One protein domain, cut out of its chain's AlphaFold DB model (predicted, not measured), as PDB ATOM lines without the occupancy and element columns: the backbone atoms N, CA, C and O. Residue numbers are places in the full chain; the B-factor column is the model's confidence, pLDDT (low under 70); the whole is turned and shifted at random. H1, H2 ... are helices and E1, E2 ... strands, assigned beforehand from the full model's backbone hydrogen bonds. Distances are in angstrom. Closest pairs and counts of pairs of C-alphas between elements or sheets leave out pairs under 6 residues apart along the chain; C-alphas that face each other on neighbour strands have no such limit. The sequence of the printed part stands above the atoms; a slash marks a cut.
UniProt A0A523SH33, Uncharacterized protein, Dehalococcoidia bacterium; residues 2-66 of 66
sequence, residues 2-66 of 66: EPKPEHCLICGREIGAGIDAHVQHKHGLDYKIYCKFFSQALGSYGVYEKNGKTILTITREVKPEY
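This is residues 2 to 66 of the 66 residues of an uncharacterized protein of Dehalococcoidia bacterium (UniProt A0A523SH33). Two short helices, H1 and H2, are set about perpendicular to each other, and a small two-strand hairpin, E1 and E2, is joined to the end of H2; a long looping stretch, residues 2 to 18, comes before them, and its residues 8 to 11 lie between the helices and the hairpin. After E2 the last residues trail away from this body as an extended tail that ends at Tyr 66. The printed part has 65 residues, with two named helices followed by two named strands, in the order H1, H2, E1, E2; the strands form an antiparallel sheet of order E1 - E2. The class is mixed, helices and strands, with under half of the residues in named elements. The whole is only just loose, close to compact, with a radius of gyration of the C-alphas of 13.0 A, and its outline is only just flat, with spans of 45 by 33 by 18 A.

H1, residues 19 to 27, touches H2, residues 31 to 41; their closest C-alphas are those of Asp 20 and Tyr 31, 5.3 A apart. Their lines stand at 84 degrees, about perpendicular. In H1 and H2 every O i to N i+4 pair is within hydrogen-bond range. E1, residues 45 to 50, and E2, residues 53 to 58, form a hairpin of antiparallel neighbour strands, with 158 degrees between their directions. Within hydrogen-bond range across it are, among others, N 46 and O 57 at 2.8 A and N 50 and O 53 at 2.9 A. The closest C-alphas of H2 and E2 are those of Ala 41 and Ile 58, 5.4 A apart. H1 is apart from both E1 and E2.

Residues 2 to 18 form a stretch with no named element. H1 begins at C-alpha 19, at (235.540, 263.844, 237.473), and is 10.9 A long from first to last C-alpha. H2, 14.7 A long, begins at C-alpha 31, at (230.726, 270.324, 238.502). E1 is 15.9 A long and E2 16.0 A; E2 ends at C-alpha 58, at (223.783, 269.075, 223.108).

The two C-alphas farthest apart are those of His 25 and Tyr 66, at 45.3 A. The printed part has no cut, and its last residue, Tyr 66, is the chain's last. The links H1 to H2, H2 to E1 and E1 to E2 are tight. The model's mean pLDDT is 78.7 over the printed part; residues 2 to 3, 17, 42 to 43, 61 and 66 are under 70.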
ATOM      1  N   GLU A   2     220.805 259.684 239.872       57.75
ATOM      2  CA  GLU A   2     221.273 260.618 238.842       57.75
ATOM      3  C   GLU A   2     222.476 259.984 238.123       57.75
ATOM      4  O   GLU A   2     223.348 259.423 238.796       57.75
ATOM      5  N   PRO A   3     222.510 260.003 236.783       64.50
ATOM      6  CA  PRO A   3     223.583 259.394 236.012       64.50
ATOM      7  C   PRO A   3     224.885 260.130 236.325       64.50
ATOM      8  O   PRO A   3     225.012 261.331 236.079       64.50
ATOM      9  N   LYS A   4     225.837 259.412 236.925       71.00
ATOM     10  CA  LYS A   4     227.164 259.957 237.182       71.00
ATOM     11  C   LYS A   4     227.996 259.841 235.909       71.00
ATOM     12  O   LYS A   4     228.020 258.769 235.311       71.00
ATOM     13  N   PRO A   5     228.673 260.917 235.500       75.12
ATOM     14  CA  PRO A   5     229.558 260.866 234.354       75.12
ATOM     15  C   PRO A   5     230.779 259.993 234.669       75.12
ATOM     16  O   PRO A   5     231.508 260.281 235.614       75.12
ATOM     17  N   GLU A   6     230.982 258.934 233.882       78.94
ATOM     18  CA  GLU A   6     232.168 258.051 233.937       78.94
ATOM     19  C   GLU A   6     233.275 258.506 232.969       78.94
ATOM     20  O   GLU A   6     234.444 258.134 233.086       78.94
ATOM     21  N   HIS A   7     232.918 259.376 232.023       80.06
ATOM     22  CA  HIS A   7     233.824 259.983 231.056       80.06
ATOM     23  C   HIS A   7     233.588 261.490 231.017       80.06
ATOM     24  O   HIS A   7     232.472 261.989 231.214       80.06
ATOM     25  N   CYS A   8     234.650 262.244 230.752       82.69
ATOM     26  CA  CYS A   8     234.543 263.675 230.530       82.69
ATOM     27  C   CYS A   8     233.968 263.940 229.134       82.69
ATOM     28  O   CYS A   8     234.627 263.657 228.139       82.69
ATOM     29  N   LEU A   9     232.789 264.556 229.035       79.94
ATOM     30  CA  LEU A   9     232.173 264.902 227.749       79.94
ATOM     31  C   LEU A   9     232.978 265.928 226.952       79.94
ATOM     32  O   LEU A   9     232.779 266.049 225.757       79.94
ATOM     33  N   ILE A  10     233.855 266.697 227.595       79.69
ATOM     34  CA  ILE A  10     234.622 267.747 226.919       79.69
ATOM     35  C   ILE A  10     235.847 267.130 226.237       79.69
ATOM     36  O   ILE A  10     236.089 267.365 225.063       79.69
ATOM     37  N   CYS A  11     236.617 266.302 226.947       83.12
ATOM     38  CA  CYS A  11     237.863 265.738 226.416       83.12
ATOM     39  C   CYS A  11     237.796 264.241 226.083       83.12
ATOM     40  O   CYS A  11     238.815 263.661 225.715       83.12
ATOM     41  N   GLY A  12     236.640 263.597 226.258       77.31
ATOM     42  CA  GLY A  12     236.426 262.165 226.014       77.31
ATOM     43  C   GLY A  12     237.212 261.232 226.938       77.31
ATOM     44  O   GLY A  12     237.179 260.020 226.759       77.31
ATOM     45  N   ARG A  13     237.954 261.774 227.911       80.25
ATOM     46  CA  ARG A  13     238.819 260.985 228.788       80.25
ATOM     47  C   ARG A  13     237.964 260.215 229.794       80.25
ATOM     48  O   ARG A  13     237.044 260.787 230.374       80.25
ATOM     49  N   GLU A  14     238.284 258.945 230.012       76.94
ATOM     50  CA  GLU A  14     237.692 258.136 231.079       76.94
ATOM     51  C   GLU A  14     238.151 258.656 232.437       76.94
ATOM     52  O   GLU A  14     239.351 258.833 232.672       76.94
ATOM     53  N   ILE A  15     237.193 258.978 233.305       70.69
ATOM     54  CA  ILE A  15     237.459 259.529 234.629       70.69
ATOM     55  C   ILE A  15     236.472 258.913 235.606       70.69
ATOM     56  O   ILE A  15     235.300 259.270 235.621       70.69
ATOM     57  N   GLY A  16     236.980 258.009 236.441       72.56
ATOM     58  CA  GLY A  16     236.219 257.400 237.528       72.56
ATOM     59  C   GLY A  16     235.948 258.374 238.684       72.56
ATOM     60  O   GLY A  16     235.475 259.495 238.504       72.56
ATOM     61  N   ALA A  17     236.254 257.955 239.915       66.69
ATOM     62  CA  ALA A  17     236.054 258.764 241.120       66.69
ATOM     63  C   ALA A  17     237.011 259.979 241.165       66.69
ATOM     64  O   ALA A  17     238.085 259.916 241.754       66.69
ATOM     65  N   GLY A  18     236.641 261.071 240.495       75.75
ATOM     66  CA  GLY A  18     237.415 262.323 240.460       75.75
ATOM     67  C   GLY A  18     237.095 263.247 239.282       75.75
ATOM     68  O   GLY A  18     237.883 264.136 238.947       75.75
ATOM     69  N   ILE A  19     235.968 263.024 238.605       80.50
ATOM     70  CA  ILE A  19     235.540 263.844 237.473       80.50
ATOM     71  C   ILE A  19     235.199 265.282 237.875       80.50
ATOM     72  O   ILE A  19     235.391 266.187 237.067       80.50
ATOM     73  N   ASP A  20     234.793 265.522 239.122       83.06
ATOM     74  CA  ASP A  20     234.586 266.864 239.671       83.06
ATOM     75  C   ASP A  20     235.884 267.685 239.644       83.06
ATOM     76  O   ASP A  20     235.944 268.727 238.986       83.06
ATOM     77  N   ALA A  21     236.955 267.158 240.243       85.31
ATOM     78  CA  ALA A  21     238.260 267.796 240.278       85.31
ATOM     79  C   ALA A  21     238.853 267.933 238.872       85.31
ATOM     80  O   ALA A  21     239.455 268.956 238.550       85.31
ATOM     81  N   HIS A  22     238.660 266.934 238.002       87.44
ATOM     82  CA  HIS A  22     239.102 267.046 236.617       87.44
ATOM     83  C   HIS A  22     238.404 268.191 235.892       87.44
ATOM     84  O   HIS A  22     239.075 269.017 235.282       87.44
ATOM     85  N   VAL A  23     237.073 268.237 235.925       85.81
ATOM     86  CA  VAL A  23     236.306 269.229 235.170       85.81
ATOM     87  C   VAL A  23     236.595 270.636 235.681       85.81
ATOM     88  O   VAL A  23     236.830 271.543 234.879       85.81
ATOM     89  N   GLN A  24     236.693 270.794 236.998       87.06
ATOM     90  CA  GLN A  24     237.037 272.066 237.607       87.06
ATOM     91  C   GLN A  24     238.472 272.501 237.269       87.06
ATOM     92  O   GLN A  24     238.679 273.640 236.860       87.06
ATOM     93  N   HIS A  25     239.470 271.616 237.380       86.88
ATOM     94  CA  HIS A  25     240.875 271.985 237.158       86.88
ATOM     95  C   HIS A  25     241.284 272.057 235.682       86.88
ATOM     96  O   HIS A  25     242.178 272.825 235.337       86.88
ATOM     97  N   LYS A  26     240.691 271.235 234.807       86.19
ATOM     98  CA  LYS A  26     241.050 271.186 233.379       86.19
ATOM     99  C   LYS A  26     240.204 272.100 232.518       86.19
ATOM    100  O   LYS A  26     240.748 272.702 231.600       86.19
ATOM    101  N   HIS A  27     238.912 272.197 232.812       82.50
ATOM    102  CA  HIS A  27     237.966 272.935 231.974       82.50
ATOM    103  C   HIS A  27     237.452 274.207 232.648       82.50
ATOM    104  O   HIS A  27     236.747 274.980 232.006       82.50
ATOM    105  N   GLY A  28     237.789 274.439 233.924       84.44
ATOM    106  CA  GLY A  28     237.311 275.602 234.673       84.44
ATOM    107  C   GLY A  28     235.792 275.616 234.851       84.44
ATOM    108  O   GLY A  28     235.216 276.682 235.060       84.44
ATOM    109  N   LEU A  29     235.132 274.460 234.717       83.06
ATOM    110  CA  LEU A  29     233.679 274.349 234.781       83.06
ATOM    111  C   LEU A  29     233.245 273.912 236.180       83.06
ATOM    112  O   LEU A  29     233.832 273.001 236.764       83.06
ATOM    113  N   ASP A  30     232.171 274.509 236.690       86.25
ATOM    114  CA  ASP A  30     231.532 274.021 237.908       86.25
ATOM    115  C   ASP A  30     230.930 272.624 237.679       86.25
ATOM    116  O   ASP A  30     230.254 272.371 236.675       86.25
ATOM    117  N   TYR A  31     231.154 271.714 238.630       84.38
ATOM    118  CA  TYR A  31     230.726 270.324 238.502       84.38
ATOM    119  C   TYR A  31     229.198 270.165 238.452       84.38
ATOM    120  O   TYR A  31     228.697 269.308 237.725       84.38
ATOM    121  N   LYS A  32     228.418 271.004 239.151       85.31
ATOM    122  CA  LYS A  32     226.948 270.939 239.068       85.31
ATOM    123  C   LYS A  32     226.464 271.363 237.688       85.31
ATOM    124  O   LYS A  32     225.567 270.732 237.129       85.31
ATOM    125  N   ILE A  33     227.066 272.411 237.126       84.56
ATOM    126  CA  ILE A  33     226.776 272.853 235.757       84.56
ATOM    127  C   ILE A  33     227.145 271.746 234.760       84.56
ATOM    128  O   ILE A  33     226.352 271.425 233.874       84.56
ATOM    129  N   TYR A  34     228.302 271.109 234.945       84.25
ATOM    130  CA  TYR A  34     228.732 269.972 234.137       84.25
ATOM    131  C   TYR A  34     227.734 268.810 234.191       84.25
ATOM    132  O   TYR A  34     227.301 268.340 233.144       84.25
ATOM    133  N   CYS A  35     227.291 268.395 235.380       82.38
ATOM    134  CA  CYS A  35     226.274 267.351 235.535       82.38
ATOM    135  C   CYS A  35     224.946 267.718 234.862       82.38
ATOM    136  O   CYS A  35     224.295 266.859 234.268       82.38
ATOM    137  N   LYS A  36     224.550 268.997 234.889       82.75
ATOM    138  CA  LYS A  36     223.356 269.474 234.181       82.75
ATOM    139  C   LYS A  36     223.500 269.343 232.660       82.75
ATOM    140  O   LYS A  36     222.524 269.000 231.991       82.75
ATOM    141  N   PHE A  37     224.681 269.616 232.105       79.62
ATOM    142  CA  PHE A  37     224.956 269.373 230.687       79.62
ATOM    143  C   PHE A  37     225.041 267.885 230.374       79.62
ATOM    144  O   PHE A  37     224.474 267.461 229.377       79.62
ATOM    145  N   PHE A  38     225.663 267.097 231.249       82.50
ATOM    146  CA  PHE A  38     225.749 265.649 231.110       82.50
ATOM    147  C   PHE A  38     224.371 265.000 231.048       82.50
ATOM    148  O   PHE A  38     224.072 264.260 230.121       82.50
ATOM    149  N   SER A  39     223.492 265.363 231.981       79.31
ATOM    150  CA  SER A  39     222.120 264.863 232.022       79.31
ATOM    151  C   SER A  39     221.327 265.228 230.760       79.31
ATOM    152  O   SER A  39     220.590 264.405 230.228       79.31
ATOM    153  N   GLN A  40     221.532 266.432 230.216       77.56
ATOM    154  CA  GLN A  40     220.924 266.836 228.943       77.56
ATOM    155  C   GLN A  40     221.563 266.152 227.721       77.56
ATOM    156  O   GLN A  40     220.889 265.943 226.717       77.56
ATOM    157  N   ALA A  41     222.846 265.803 227.803       76.50
ATOM    158  CA  ALA A  41     223.611 265.149 226.748       76.50
ATOM    159  C   ALA A  41     223.297 263.653 226.602       76.50
ATOM    160  O   ALA A  41     223.545 263.104 225.534       76.50
ATOM    161  N   LEU A  42     222.716 262.997 227.616       69.75
ATOM    162  CA  LEU A  42     222.400 261.558 227.594       69.75
ATOM    163  C   LEU A  42     221.477 261.112 226.448       69.75
ATOM    164  O   LEU A  42     221.403 259.917 226.180       69.75
ATOM    165  N   GLY A  43     220.782 262.039 225.780       66.38
ATOM    166  CA  GLY A  43     220.022 261.744 224.562       66.38
ATOM    167  C   GLY A  43     220.892 261.728 223.302       66.38
ATOM    168  O   GLY A  43     220.871 260.767 222.542       66.38
ATOM    169  N   SER A  44     221.657 262.796 223.070       72.38
ATOM    170  CA  SER A  44     222.572 262.933 221.934       72.38
ATOM    171  C   SER A  44     223.467 264.155 222.149       72.38
ATOM    172  O   SER A  44     222.991 265.255 222.443       72.38
ATOM    173  N   TYR A  45     224.779 263.986 222.011       81.25
ATOM    174  CA  TYR A  45     225.733 265.085 222.106       81.25
ATOM    175  C   TYR A  45     226.862 264.917 221.095       81.25
ATOM    176  O   TYR A  45     227.220 263.811 220.699       81.25
ATOM    177  N   GLY A  46     227.413 266.050 220.677       80.38
ATOM    178  CA  GLY A  46     228.570 266.133 219.801       80.38
ATOM    179  C   GLY A  46     229.668 266.943 220.468       80.38
ATOM    180  O   GLY A  46     229.395 267.919 221.170       80.38
ATOM    181  N   VAL A  47     230.910 266.540 220.234       81.69
ATOM    182  CA  VAL A  47     232.096 267.236 220.728       81.69
ATOM    183  C   VAL A  47     233.003 267.455 219.538       81.69
ATOM    184  O   VAL A  47     233.333 266.506 218.830       81.69
ATOM    185  N   TYR A  48     233.383 268.700 219.298       84.12
ATOM    186  CA  TYR A  48     234.310 269.026 218.224       84.12
ATOM    187  C   TYR A  48     235.222 270.179 218.622       84.12
ATOM    188  O   TYR A  48     234.889 271.016 219.465       84.12
ATOM    189  N   GLU A  49     236.399 270.214 218.009       84.44
ATOM    190  CA  GLU A  49     237.368 271.279 218.209       84.44
ATOM    191  C   GLU A  49     237.230 272.319 217.096       84.44
ATOM    192  O   GLU A  49     237.170 271.988 215.912       84.44
ATOM    193  N   LYS A  50     237.162 273.599 217.467       86.31
ATOM    194  CA  LYS A  50     237.136 274.712 216.517       86.31
ATOM    195  C   LYS A  50     237.996 275.848 217.045       86.31
ATOM    196  O   LYS A  50     237.731 276.375 218.122       86.31
ATOM    197  N   ASN A  51     239.003 276.254 216.274       89.19
ATOM    198  CA  ASN A  51     239.928 277.339 216.633       89.19
ATOM    199  C   ASN A  51     240.596 277.135 218.011       89.19
ATOM    200  O   ASN A  51     240.656 278.070 218.810       89.19
ATOM    201  N   GLY A  52     241.029 275.904 218.319       81.00
ATOM    202  CA  GLY A  52     241.646 275.555 219.608       81.00
ATOM    203  C   GLY A  52     240.690 275.596 220.806       81.00
ATOM    204  O   GLY A  52     241.135 275.566 221.951       81.00
ATOM    205  N   LYS A  53     239.378 275.698 220.563       78.81
ATOM    206  CA  LYS A  53     238.341 275.621 221.590       78.81
ATOM    207  C   LYS A  53     237.580 274.318 221.439       78.81
ATOM    208  O   LYS A  53     237.117 273.989 220.346       78.81
ATOM    209  N   THR A  54     237.395 273.617 222.547       77.69
ATOM    210  CA  THR A  54     236.484 272.479 222.609       77.69
ATOM    211  C   THR A  54     235.052 272.984 222.711       77.69
ATOM    212  O   THR A  54     234.714 273.728 223.633       77.69
ATOM    213  N   ILE A  55     234.213 272.595 221.754       80.88
ATOM    214  CA  ILE A  55     232.794 272.938 221.724       80.88
ATOM    215  C   ILE A  55     231.986 271.674 222.003       80.88
ATOM    216  O   ILE A  55     232.114 270.671 221.303       80.88
ATOM    217  N   LEU A  56     231.138 271.752 223.028       79.06
ATOM    218  CA  LEU A  56     230.168 270.723 223.380       79.06
ATOM    219  C   LEU A  56     228.788 271.161 222.883       79.06
ATOM    220  O   LEU A  56     228.260 272.187 223.314       79.06
ATOM    221  N   THR A  57     228.212 270.394 221.963       82.06
ATOM    222  CA  THR A  57     226.854 270.596 221.447       82.06
ATOM    223  C   THR A  57     225.930 269.530 221.998       82.06
ATOM    224  O   THR A  57     226.197 268.340 221.852       82.06
ATOM    225  N   ILE A  58     224.832 269.961 222.608       82.12
ATOM    226  CA  ILE A  58     223.783 269.075 223.108       82.12
ATOM    227  C   ILE A  58     222.673 269.067 222.067       82.12
ATOM    228  O   ILE A  58     222.068 270.106 221.795       82.12
ATOM    229  N   THR A  59     222.421 267.906 221.479       75.56
ATOM    230  CA  THR A  59     221.364 267.727 220.491       75.56
ATOM    231  C   THR A  59     220.112 267.298 221.232       75.56
ATOM    232  O   THR A  59     220.053 266.211 221.804       75.56
ATOM    233  N   ARG A  60     219.097 268.161 221.242       71.31
ATOM    234  CA  ARG A  60     217.797 267.836 221.824       71.31
ATOM    235  C   ARG A  60     216.807 267.571 220.702       71.31
ATOM    236  O   ARG A  60     216.554 268.456 219.890       71.31
ATOM    237  N   GLU A  61     216.220 266.382 220.685       67.44
ATOM    238  CA  GLU A  61     215.059 266.117 219.844       67.44
ATOM    239  C   GLU A  61     213.875 266.939 220.366       67.44
ATOM    240  O   GLU A  61     213.465 266.822 221.524       67.44
ATOM    241  N   VAL A  62     213.346 267.826 219.523       73.94
ATOM    242  CA  VAL A  62     212.120 268.574 219.807       73.94
ATOM    243  C   VAL A  62     211.009 267.888 219.029       73.94
ATOM    244  O   VAL A  62     211.050 267.851 217.801       73.94
ATOM    245  N   LYS A  63     210.028 267.317 219.734       71.12
ATOM    246  CA  LYS A  63     208.818 266.826 219.070       71.12
ATOM    247  C   LYS A  63     208.027 268.044 218.577       71.12
ATOM    248  O   LYS A  63     207.795 268.937 219.392       71.12
ATOM    249  N   PRO A  64     207.634 268.106 217.295       74.25
ATOM    250  CA  PRO A  64     206.706 269.132 216.843       74.25
ATOM    251  C   PRO A  64     205.377 268.948 217.585       74.25
ATOM    252  O   PRO A  64     204.818 267.851 217.597       74.25
ATOM    253  N   GLU A  65     204.904 270.005 218.243       72.38
ATOM    254  CA  GLU A  65     203.524 270.080 218.720       72.38
ATOM    255  C   GLU A  65     202.643 270.304 217.479       72.38
ATOM    256  O   GLU A  65     202.758 271.342 216.826       72.38
ATOM    257  N   TYR A  66     201.861 269.286 217.103       58.81
ATOM    258  CA  TYR A  66     200.815 269.367 216.076       58.81
ATOM    259  C   TYR A  66     199.460 269.607 216.734       58.81
ATOM    260  O   TYR A  66     199.205 268.955 217.774       58.81
TER     261      TYR A  66